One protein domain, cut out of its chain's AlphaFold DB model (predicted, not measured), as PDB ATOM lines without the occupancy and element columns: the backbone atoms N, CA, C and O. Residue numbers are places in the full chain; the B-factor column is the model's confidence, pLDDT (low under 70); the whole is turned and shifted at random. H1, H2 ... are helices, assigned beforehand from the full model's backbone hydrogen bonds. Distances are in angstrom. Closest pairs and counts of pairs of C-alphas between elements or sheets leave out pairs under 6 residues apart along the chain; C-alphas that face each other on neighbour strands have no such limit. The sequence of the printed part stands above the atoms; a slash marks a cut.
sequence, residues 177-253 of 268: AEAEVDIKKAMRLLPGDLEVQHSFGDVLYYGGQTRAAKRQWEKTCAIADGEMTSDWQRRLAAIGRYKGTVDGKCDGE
ATOM      1  N   ALA A 177     -36.846 -27.250 -27.112       96.38
ATOM      2  CA  ALA A 177     -36.518 -28.422 -26.302       96.38
ATOM      3  C   ALA A 177     -37.703 -29.398 -26.220       96.38
ATOM      4  O   ALA A 177     -37.534 -30.603 -26.408       96.38
ATOM      5  N   GLU A 178     -38.914 -28.886 -25.993       97.50
ATOM      6  CA  GLU A 178     -40.128 -29.703 -25.982       97.50
ATOM      7  C   GLU A 178     -40.465 -30.242 -27.375       97.50
ATOM      8  O   GLU A 178     -40.809 -31.418 -27.509       97.50
ATOM      9  N   ALA A 179     -40.292 -29.421 -28.418       93.88
ATOM     10  CA  ALA A 179     -40.455 -29.863 -29.799       93.88
ATOM     11  C   ALA A 179     -39.502 -31.024 -30.139       93.88
ATOM     12  O   ALA A 179     -39.909 -31.987 -30.786       93.88
ATOM     13  N   GLU A 180     -38.252 -30.975 -29.660       97.56
ATOM     14  CA  GLU A 180     -37.253 -32.022 -29.896       97.56
ATOM     15  C   GLU A 180     -37.623 -33.340 -29.208       97.56
ATOM     16  O   GLU A 180     -37.461 -34.418 -29.792       97.56
ATOM     17  N   VAL A 181     -38.143 -33.277 -27.980       98.19
ATOM     18  CA  VAL A 181     -38.627 -34.464 -27.258       98.19
ATOM     19  C   VAL A 181     -39.768 -35.131 -28.024       98.19
ATOM     20  O   VAL A 181     -39.734 -36.349 -28.249       98.19
ATOM     21  N   ASP A 182     -40.750 -34.339 -28.447       97.75
ATOM     22  CA  ASP A 182     -41.943 -34.845 -29.117       97.75
ATOM     23  C   ASP A 182     -41.644 -35.379 -30.510       97.75
ATOM     24  O   ASP A 182     -42.060 -36.491 -30.835       97.75
ATOM     25  N   ILE A 183     -40.859 -34.666 -31.318       96.06
ATOM     26  CA  ILE A 183     -40.569 -35.129 -32.674       96.06
ATOM     27  C   ILE A 183     -39.720 -36.407 -32.665       96.06
ATOM     28  O   ILE A 183     -39.963 -37.315 -33.455       96.06
ATOM     29  N   LYS A 184     -38.810 -36.574 -31.691       97.81
ATOM     30  CA  LYS A 184     -38.092 -37.847 -31.491       97.81
ATOM     31  C   LYS A 184     -39.025 -38.983 -31.079       97.81
ATOM     32  O   LYS A 184     -38.774 -40.139 -31.426       97.81
ATOM     33  N   LYS A 185     -40.073 -38.697 -30.298       98.19
ATOM     34  CA  LYS A 185     -41.099 -39.692 -29.956       98.19
ATOM     35  C   LYS A 185     -41.938 -40.044 -31.185       98.19
ATOM     36  O   LYS A 185     -42.137 -41.236 -31.411       98.19
ATOM     37  N   ALA A 186     -42.327 -39.057 -31.992       94.69
ATOM     38  CA  ALA A 186     -43.011 -39.264 -33.265       94.69
ATOM     39  C   ALA A 186     -42.175 -40.143 -34.209       94.69
ATOM     40  O   ALA A 186     -42.683 -41.153 -34.673       94.69
ATOM     41  N   MET A 187     -40.877 -39.865 -34.391       94.56
ATOM     42  CA  MET A 187     -39.985 -40.674 -35.240       94.56
ATOM     43  C   MET A 187     -39.887 -42.140 -34.805       94.56
ATOM     44  O   MET A 187     -39.746 -43.025 -35.640       94.56
ATOM     45  N   ARG A 188     -39.938 -42.418 -33.494       97.12
ATOM     46  CA  ARG A 188     -39.931 -43.804 -32.991       97.12
ATOM     47  C   ARG A 188     -41.238 -44.536 -33.285       97.12
ATOM     48  O   ARG A 188     -41.210 -45.745 -33.471       97.12
ATOM     49  N   LEU A 189     -42.360 -43.819 -33.262       94.25
ATOM     50  CA  LEU A 189     -43.693 -44.375 -33.514       94.25
ATOM     51  C   LEU A 189     -44.018 -44.444 -35.014       94.25
ATOM     52  O   LEU A 189     -44.791 -45.299 -35.425       94.25
ATOM     53  N   LEU A 190     -43.408 -43.570 -35.819       90.88
ATOM     54  CA  LEU A 190     -43.629 -43.407 -37.256       90.88
ATOM     55  C   LEU A 190     -42.284 -43.421 -38.014       90.88
ATOM     56  O   LEU A 190     -41.898 -42.417 -38.610       90.88
ATOM     57  N   PRO A 191     -41.524 -44.532 -37.989       87.88
ATOM     58  CA  PRO A 191     -40.165 -44.559 -38.535       87.88
ATOM     59  C   PRO A 191     -40.094 -44.336 -40.054       87.88
ATOM     60  O   PRO A 191     -39.064 -43.873 -40.538       87.88
ATOM     61  N   GLY A 192     -41.163 -44.635 -40.800       84.31
ATOM     62  CA  GLY A 192     -41.248 -44.428 -42.253       84.31
ATOM     63  C   GLY A 192     -41.870 -43.096 -42.685       84.31
ATOM     64  O   GLY A 192     -41.950 -42.833 -43.878       84.31
ATOM     65  N   ASP A 193     -42.322 -42.261 -41.745       80.00
ATOM     66  CA  ASP A 193     -42.951 -40.979 -42.070       80.00
ATOM     67  C   ASP A 193     -41.869 -39.924 -42.358       80.00
ATOM     68  O   ASP A 193     -41.210 -39.407 -41.447       80.00
ATOM     69  N   LEU A 194     -41.662 -39.622 -43.643       78.94
ATOM     70  CA  LEU A 194     -40.661 -38.654 -44.103       78.94
ATOM     71  C   LEU A 194     -40.931 -37.235 -43.583       78.94
ATOM     72  O   LEU A 194     -39.979 -36.498 -43.313       78.94
ATOM     73  N   GLU A 195     -42.200 -36.862 -43.391       75.31
ATOM     74  CA  GLU A 195     -42.580 -35.557 -42.846       75.31
ATOM     75  C   GLU A 195     -42.073 -35.427 -41.407       75.31
ATOM     76  O   GLU A 195     -41.394 -34.457 -41.069       75.31
ATOM     77  N   VAL A 196     -42.296 -36.453 -40.579       82.12
ATOM     78  CA  VAL A 196     -41.790 -36.499 -39.197       82.12
ATOM     79  C   VAL A 196     -40.264 -36.401 -39.158       82.12
ATOM     80  O   VAL A 196     -39.704 -35.660 -38.342       82.12
ATOM     81  N   GLN A 197     -39.571 -37.138 -40.030       83.75
ATOM     82  CA  GLN A 197     -38.107 -37.133 -40.061       83.75
ATOM     83  C   GLN A 197     -37.524 -35.767 -40.445       83.75
ATOM     84  O   GLN A 197     -36.458 -35.391 -39.948       83.75
ATOM     85  N   HIS A 198     -38.213 -35.014 -41.296       77.50
ATOM     86  CA  HIS A 198     -37.806 -33.665 -41.671       77.50
ATOM     87  C   HIS A 198     -38.179 -32.607 -40.669       77.50
ATOM     88  O   HIS A 198     -37.349 -31.747 -40.379       77.50
ATOM     89  N   SER A 199     -39.381 -32.688 -40.100       80.62
ATOM     90  CA  SER A 199     -39.767 -31.825 -38.993       80.62
ATOM     91  C   SER A 199     -38.764 -31.948 -37.846       80.62
ATOM     92  O   SER A 199     -38.521 -30.973 -37.143       80.62
ATOM     93  N   PHE A 200     -38.091 -33.096 -37.678       92.56
ATOM     94  CA  PHE A 200     -36.972 -33.187 -36.740       92.56
ATOM     95  C   PHE A 200     -35.774 -32.321 -37.156       92.56
ATOM     96  O   PHE A 200     -35.194 -31.640 -36.312       92.56
ATOM     97  N   GLY A 201     -35.418 -32.296 -38.441       84.75
ATOM     98  CA  GLY A 201     -34.425 -31.358 -38.966       84.75
ATOM     99  C   GLY A 201     -34.815 -29.894 -38.732       84.75
ATOM    100  O   GLY A 201     -33.977 -29.125 -38.261       84.75
ATOM    101  N   ASP A 202     -36.085 -29.530 -38.941       80.06
ATOM    102  CA  ASP A 202     -36.604 -28.182 -38.653       80.06
ATOM    103  C   ASP A 202     -36.446 -27.832 -37.170       80.06
ATOM    104  O   ASP A 202     -35.891 -26.788 -36.821       80.06
ATOM    105  N   VAL A 203     -36.865 -28.734 -36.283       87.06
ATOM    106  CA  VAL A 203     -36.733 -28.559 -34.831       87.06
ATOM    107  C   VAL A 203     -35.273 -28.359 -34.420       87.06
ATOM    108  O   VAL A 203     -34.973 -27.461 -33.632       87.06
ATOM    109  N   LEU A 204     -34.347 -29.143 -34.982       87.50
ATOM    110  CA  LEU A 204     -32.912 -28.977 -34.738       87.50
ATOM    111  C   LEU A 204     -32.407 -27.625 -35.248       87.50
ATOM    112  O   LEU A 204     -31.595 -26.985 -34.582       87.50
ATOM    113  N   TYR A 205     -32.862 -27.191 -36.422       83.19
ATOM    114  CA  TYR A 205     -32.427 -25.941 -37.032       83.19
ATOM    115  C   TYR A 205     -32.854 -24.726 -36.213       83.19
ATOM    116  O   TYR A 205     -31.993 -23.937 -35.816       83.19
ATOM    117  N   TYR A 206     -34.146 -24.614 -35.902       80.31
ATOM    118  CA  TYR A 206     -34.664 -23.517 -35.087       80.31
ATOM    119  C   TYR A 206     -34.148 -23.579 -33.641       80.31
ATOM    120  O   TYR A 206     -33.917 -22.543 -33.024       80.31
ATOM    121  N   GLY A 207     -33.838 -24.779 -33.136       84.94
ATOM    122  CA  GLY A 207     -33.114 -24.977 -31.878       84.94
ATOM    123  C   GLY A 207     -31.621 -24.609 -31.915       84.94
ATOM    124  O   GLY A 207     -30.921 -24.835 -30.929       84.94
ATOM    125  N   GLY A 208     -31.098 -24.085 -33.030       82.56
ATOM    126  CA  GLY A 208     -29.701 -23.650 -33.181       82.56
ATOM    127  C   GLY A 208     -28.698 -24.771 -33.487       82.56
ATOM    128  O   GLY A 208     -27.496 -24.527 -33.610       82.56
ATOM    129  N   GLN A 209     -29.155 -26.012 -33.658       87.44
ATOM    130  CA  GLN A 209     -28.326 -27.189 -33.928       87.44
ATOM    131  C   GLN A 209     -28.102 -27.395 -35.436       87.44
ATOM    132  O   GLN A 209     -28.279 -28.491 -35.971       87.44
ATOM    133  N   THR A 210     -27.661 -26.355 -36.149       79.56
ATOM    134  CA  THR A 210     -27.600 -26.317 -37.628       79.56
ATOM    135  C   THR A 210     -26.834 -27.491 -38.252       79.56
ATOM    136  O   THR A 210     -27.251 -28.047 -39.266       79.56
ATOM    137  N   ARG A 211     -25.719 -27.925 -37.641       79.25
ATOM    138  CA  ARG A 211     -24.950 -29.086 -38.136       79.25
ATOM    139  C   ARG A 211     -25.718 -30.400 -37.990       79.25
ATOM    140  O   ARG A 211     -25.553 -31.288 -38.821       79.25
ATOM    141  N   ALA A 212     -26.494 -30.548 -36.919       85.75
ATOM    142  CA  ALA A 212     -27.320 -31.729 -36.701       85.75
ATOM    143  C   ALA A 212     -28.529 -31.726 -37.643       85.75
ATOM    144  O   ALA A 212     -28.798 -32.757 -38.249       85.75
ATOM    145  N   ALA A 213     -29.165 -30.565 -37.831       80.06
ATOM    146  CA  ALA A 213     -30.264 -30.374 -38.774       80.06
ATOM    147  C   ALA A 213     -29.874 -30.791 -40.199       80.06
ATOM    148  O   ALA A 213     -30.528 -31.648 -40.786       80.06
ATOM    149  N   LYS A 214     -28.730 -30.298 -40.706       78.00
ATOM    150  CA  LYS A 214     -28.189 -30.694 -42.020       78.00
ATOM    151  C   LYS A 214     -28.063 -32.211 -42.158       78.00
ATOM    152  O   LYS A 214     -28.596 -32.778 -43.102       78.00
ATOM    153  N   ARG A 215     -27.406 -32.869 -41.196       81.81
ATOM    154  CA  ARG A 215     -27.245 -34.334 -41.214       81.81
ATOM    155  C   ARG A 215     -28.579 -35.068 -41.173       81.81
ATOM    156  O   ARG A 215     -28.687 -36.153 -41.732       81.81
ATOM    157  N   GLN A 216     -29.564 -34.528 -40.460       83.94
ATOM    158  CA  GLN A 216     -30.885 -35.130 -40.378       83.94
ATOM    159  C   GLN A 216     -31.611 -35.039 -41.722       83.94
ATOM    160  O   GLN A 216     -32.084 -36.059 -42.209       83.94
ATOM    161  N   TRP A 217     -31.622 -33.869 -42.361       76.44
ATOM    162  CA  TRP A 217     -32.217 -33.712 -43.689       76.44
ATOM    163  C   TRP A 217     -31.503 -34.531 -44.768       76.44
ATOM    164  O   TRP A 217     -32.173 -35.119 -45.610       76.44
ATOM    165  N   GLU A 218     -30.172 -34.642 -44.718       74.00
ATOM    166  CA  GLU A 218     -29.406 -35.517 -45.622       74.00
ATOM    167  C   GLU A 218     -29.842 -36.984 -45.495       74.00
ATOM    168  O   GLU A 218     -30.038 -37.660 -46.502       74.00
ATOM    169  N   LYS A 219     -30.053 -37.469 -44.261       82.38
ATOM    170  CA  LYS A 219     -30.586 -38.819 -44.025       82.38
ATOM    171  C   LYS A 219     -31.994 -38.976 -44.584       82.38
ATOM    172  O   LYS A 219     -32.274 -39.995 -45.202       82.38
ATOM    173  N   THR A 220     -32.862 -37.990 -44.370       76.75
ATOM    174  CA  THR A 220     -34.235 -38.034 -44.882       76.75
ATOM    175  C   THR A 220     -34.261 -38.029 -46.411       76.75
ATOM    176  O   THR A 220     -34.985 -38.840 -46.979       76.75
ATOM    177  N   CYS A 221     -33.429 -37.223 -47.094       70.56
ATOM    178  CA  CYS A 221     -33.377 -37.269 -48.564       70.56
ATOM    179  C   CYS A 221     -32.849 -38.611 -49.089       70.56
ATOM    180  O   CYS A 221     -33.382 -39.137 -50.060       70.56
ATOM    181  N   ALA A 222     -31.842 -39.199 -48.433       72.12
ATOM    182  CA  ALA A 222     -31.312 -40.499 -48.843       72.12
ATOM    183  C   ALA A 222     -32.357 -41.630 -48.779       72.12
ATOM    184  O   ALA A 222     -32.214 -42.614 -49.494       72.12
ATOM    185  N   ILE A 223     -33.384 -41.501 -47.928       72.88
ATOM    186  CA  ILE A 223     -34.497 -42.461 -47.821       72.88
ATOM    187  C   ILE A 223     -35.585 -42.178 -48.868       72.88
ATOM    188  O   ILE A 223     -36.269 -43.097 -49.297       72.88
ATOM    189  N   ALA A 224     -35.753 -40.922 -49.287       65.25
ATOM    190  CA  ALA A 224     -36.784 -40.500 -50.237       65.25
ATOM    191  C   ALA A 224     -36.432 -40.788 -51.716       65.25
ATOM    192  O   ALA A 224     -37.032 -40.189 -52.606       65.25
ATOM    193  N   ASP A 225     -35.425 -41.629 -51.987       60.78
ATOM    194  CA  ASP A 225     -34.914 -41.978 -53.327       60.78
ATOM    195  C   ASP A 225     -34.640 -40.774 -54.257       60.78
ATOM    196  O   ASP A 225     -34.618 -40.886 -55.483       60.78
ATOM    197  N   GLY A 226     -34.376 -39.602 -53.673       52.00
ATOM    198  CA  GLY A 226     -34.069 -38.379 -54.409       52.00
ATOM    199  C   GLY A 226     -35.272 -37.626 -54.986       52.00
ATOM    200  O   GLY A 226     -35.041 -36.602 -55.626       52.00
ATOM    201  N   GLU A 227     -36.517 -38.057 -54.743       46.06
ATOM    202  CA  GLU A 227     -37.707 -37.248 -55.033       46.06
ATOM    203  C   GLU A 227     -37.974 -36.287 -53.867       46.06
ATOM    204  O   GLU A 227     -38.479 -36.656 -52.805       46.06
ATOM    205  N   MET A 228     -37.591 -35.023 -54.049       53.94
ATOM    206  CA  MET A 228     -37.751 -33.971 -53.050       53.94
ATOM    207  C   MET A 228     -38.812 -32.968 -53.503       53.94
ATOM    208  O   MET A 228     -38.817 -32.516 -54.648       53.94
ATOM    209  N   THR A 229     -39.704 -32.543 -52.602       51.94
ATOM    210  CA  THR A 229     -40.617 -31.442 -52.943       51.94
ATOM    211  C   THR A 229     -39.853 -30.109 -52.973       51.94
ATOM    212  O   THR A 229     -38.901 -29.885 -52.219       51.94
ATOM    213  N   SER A 230     -40.275 -29.181 -53.836       49.38
ATOM    214  CA  SER A 230     -39.590 -27.889 -54.022       49.38
ATOM    215  C   SER A 230     -39.518 -27.020 -52.753       49.38
ATOM    216  O   SER A 230     -38.650 -26.152 -52.652       49.38
ATOM    217  N   ASP A 231     -40.387 -27.250 -51.758       49.78
ATOM    218  CA  ASP A 231     -40.365 -26.519 -50.480       49.78
ATOM    219  C   ASP A 231     -39.145 -26.878 -49.618       49.78
ATOM    220  O   ASP A 231     -38.585 -26.037 -48.917       49.78
ATOM    221  N   TRP A 232     -38.668 -28.110 -49.755       52.19
ATOM    222  CA  TRP A 232     -37.588 -28.678 -48.960       52.19
ATOM    223  C   TRP A 232     -36.229 -28.226 -49.491       52.19
ATOM    224  O   TRP A 232     -35.356 -27.812 -48.725       52.19
ATOM    225  N   GLN A 233     -36.098 -28.154 -50.820       51.53
ATOM    226  CA  GLN A 233     -34.974 -27.497 -51.493       51.53
ATOM    227  C   GLN A 233     -34.877 -26.009 -51.121       51.53
ATOM    228  O   GLN A 233     -33.787 -25.522 -50.821       51.53
ATOM    229  N   ARG A 234     -36.005 -25.282 -51.072       50.66
ATOM    230  CA  ARG A 234     -36.031 -23.858 -50.682       50.66
ATOM    231  C   ARG A 234     -35.580 -23.626 -49.236       50.66
ATOM    232  O   ARG A 234     -34.868 -22.657 -48.977       50.66
ATOM    233  N   ARG A 235     -35.930 -24.515 -48.302       51.56
ATOM    234  CA  ARG A 235     -35.507 -24.421 -46.891       51.56
ATOM    235  C   ARG A 235     -34.027 -24.759 -46.710       51.56
ATOM    236  O   ARG A 235     -33.322 -24.016 -46.033       51.56
ATOM    237  N   LEU A 236     -33.510 -25.781 -47.397       50.16
ATOM    238  CA  LEU A 236     -32.066 -26.058 -47.449       50.16
ATOM    239  C   LEU A 236     -31.273 -24.900 -48.092       50.16
ATOM    240  O   LEU A 236     -30.184 -24.556 -47.622       50.16
ATOM    241  N   ALA A 237     -31.841 -24.250 -49.114       48.69
ATOM    242  CA  ALA A 237     -31.284 -23.053 -49.744       48.69
ATOM    243  C   ALA A 237     -31.221 -21.854 -48.782       48.69
ATOM    244  O   ALA A 237     -30.190 -21.181 -48.712       48.69
ATOM    245  N   ALA A 238     -32.290 -21.626 -48.006       44.38
ATOM    246  CA  ALA A 238     -32.423 -20.527 -47.043       44.38
ATOM    247  C   ALA A 238     -31.414 -20.606 -45.881       44.38
ATOM    248  O   ALA A 238     -31.004 -19.584 -45.338       44.38
ATOM    249  N   ILE A 239     -30.933 -21.811 -45.558       45.72
ATOM    250  CA  ILE A 239     -29.900 -22.065 -44.534       45.72
ATOM    251  C   ILE A 239     -28.479 -21.857 -45.111       45.72
ATOM    252  O   ILE A 239     -27.458 -22.089 -44.457       45.72
ATOM    253  N   GLY A 240     -28.416 -21.331 -46.339       41.34
ATOM    254  CA  GLY A 240     -27.243 -20.692 -46.923       41.34
ATOM    255  C   GLY A 240     -26.400 -21.601 -47.806       41.34
ATOM    256  O   GLY A 240     -25.174 -21.458 -47.795       41.34
ATOM    257  N   ARG A 241     -26.995 -22.572 -48.518       44.47
ATOM    258  CA  ARG A 241     -26.196 -23.486 -49.350       44.47
ATOM    259  C   ARG A 241     -26.895 -24.203 -50.519       44.47
ATOM    260  O   ARG A 241     -26.701 -25.389 -50.730       44.47
ATOM    261  N   TYR A 242     -27.636 -23.466 -51.342       41.16
ATOM    262  CA  TYR A 242     -28.064 -23.958 -52.659       41.16
ATOM    263  C   TYR A 242     -27.963 -22.845 -53.706       41.16
ATOM    264  O   TYR A 242     -28.474 -21.747 -53.487       41.16
ATOM    265  N   LYS A 243     -27.261 -23.104 -54.815       42.22
ATOM    266  CA  LYS A 243     -27.144 -22.189 -55.970       42.22
ATOM    267  C   LYS A 243     -27.496 -22.866 -57.309       42.22
ATOM    268  O   LYS A 243     -27.281 -22.259 -58.353       42.22
ATOM    269  N   GLY A 244     -28.023 -24.094 -57.274       46.09
ATOM    270  CA  GLY A 244     -28.550 -24.806 -58.444       46.09
ATOM    271  C   GLY A 244     -30.007 -24.436 -58.751       46.09
ATOM    272  O   GLY A 244     -30.637 -23.672 -58.018       46.09
ATOM    273  N   THR A 245     -30.553 -24.960 -59.845       44.97
ATOM    274  CA  THR A 245     -31.982 -24.852 -60.178       44.97
ATOM    275  C   THR A 245     -32.805 -25.789 -59.309       44.97
ATOM    276  O   THR A 245     -32.620 -26.989 -59.437       44.97
ATOM    277  N   VAL A 246     -33.730 -25.253 -58.496       51.28
ATOM    278  CA  VAL A 246     -34.698 -26.008 -57.667       51.28
ATOM    279  C   VAL A 246     -35.514 -26.948 -58.567       51.28
ATOM    280  O   VAL A 246     -36.534 -26.543 -59.121       51.28
ATOM    281  N   ASP A 247     -35.033 -28.171 -58.763       47.50
ATOM    282  CA  ASP A 247     -35.534 -29.135 -59.751       47.50
ATOM    283  C   ASP A 247     -36.124 -30.411 -59.124       47.50
ATOM    284  O   ASP A 247     -36.535 -31.324 -59.839       47.50
ATOM    285  N   GLY A 248     -36.189 -30.469 -57.792       47.03
ATOM    286  CA  GLY A 248     -36.702 -31.605 -57.028       47.03
ATOM    287  C   GLY A 248     -35.743 -32.789 -56.854       47.03
ATOM    288  O   GLY A 248     -36.177 -33.789 -56.288       47.03
ATOM    289  N   LYS A 249     -34.474 -32.705 -57.290       43.75
ATOM    290  CA  LYS A 249     -33.483 -33.794 -57.172       43.75
ATOM    291  C   LYS A 249     -32.437 -33.544 -56.072       43.75
ATOM    292  O   LYS A 249     -32.218 -32.411 -55.636       43.75
ATOM    293  N   CYS A 250     -31.832 -34.626 -55.568       45.44
ATOM    294  CA  CYS A 250     -30.742 -34.609 -54.579       45.44
ATOM    295  C   CYS A 250     -29.403 -34.983 -55.238       45.44
ATOM    296  O   CYS A 250     -28.997 -36.143 -55.224       45.44
ATOM    297  N   ASP A 251     -28.703 -34.007 -55.809       43.91
ATOM    298  CA  ASP A 251     -27.406 -34.157 -56.473       43.91
ATOM    299  C   ASP A 251     -26.263 -33.400 -55.757       43.91
ATOM    300  O   ASP A 251     -26.432 -32.363 -55.114       43.91
ATOM    301  N   GLY A 252     -25.068 -34.002 -55.791       41.19
ATOM    302  CA  GLY A 252     -23.946 -33.777 -54.865       41.19
ATOM    303  C   GLY A 252     -23.171 -32.455 -54.965       41.19
ATOM    304  O   GLY A 252     -22.163 -32.310 -54.276       41.19
ATOM    305  N   GLU A 253     -23.613 -31.471 -55.750       40.66
ATOM    306  CA  GLU A 253     -22.942 -30.159 -55.887       40.66
ATOM    307  C   GLU A 253     -23.315 -29.145 -54.786       40.66
ATOM    308  O   GLU A 253     -23.092 -27.939 -54.898       40.66
TER     309      GLU A 253
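What this domain is: This is residues 177 to 253 of the 268 residues of the protein "Tetratricopeptide repeat protein" of Anderseniella sp (UniProt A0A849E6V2). A zigzag of helices: H1, H2 and H3 run up and down side by side, with H2 between the other two, and the shorter H4 stands beyond H3. An unnamed tail, residues 239 to 253, lies past H4 at the end away from H1. The printed part has 77 residues, with four named helices in the order H1, H2, H3, H4 and no named strand; the class is all helix. It is compact, with a radius of gyration of the C-alphas of 12.3 A, and spans 35 by 25 by 17 A.

How they stand to each other: The longest helix, H3, residues 210 to 223, touches H2, residues 194 to 206, opposite ways at a shallow tilt of 12 degrees. Their closest C-alphas, of Gly 201 and Ala 213, are 4.3 A apart. H2 also touches H1, residues 177 to 189, opposite ways at a shallow tilt of 17 degrees; the closest C-alphas, of Ile 183 and Phe 200, are 5.8 A apart. H1 and H2 form a helical hairpin, and so do H2 and H3. H1 and H3 are apart. H4, residues 230 to 238, is near H3, with 6 pairs of C-alphas within 10 A and the closest 8.1 A apart; it is apart from H1 and H2. Every O i to N i+4 pair is within hydrogen-bond range in H1, H3 and H4; in H2, 8 of 9 are.

Where its parts are: H3 measures 20.3 A from first to last C-alpha, H1 18.9 A, H2 18.6 A and H4 12.4 A. H1 begins at C-alpha 177 (-36.518, -28.422, -26.302), and H4 ends at C-alpha 238 (-32.423, -20.527, -47.043).

The domain as a whole: The C-alphas farthest apart, of Leu 189 and Lys 243, are 35.6 A apart. The printed part has no cut and no long link. Residues 224 to 253 have pLDDT under 70.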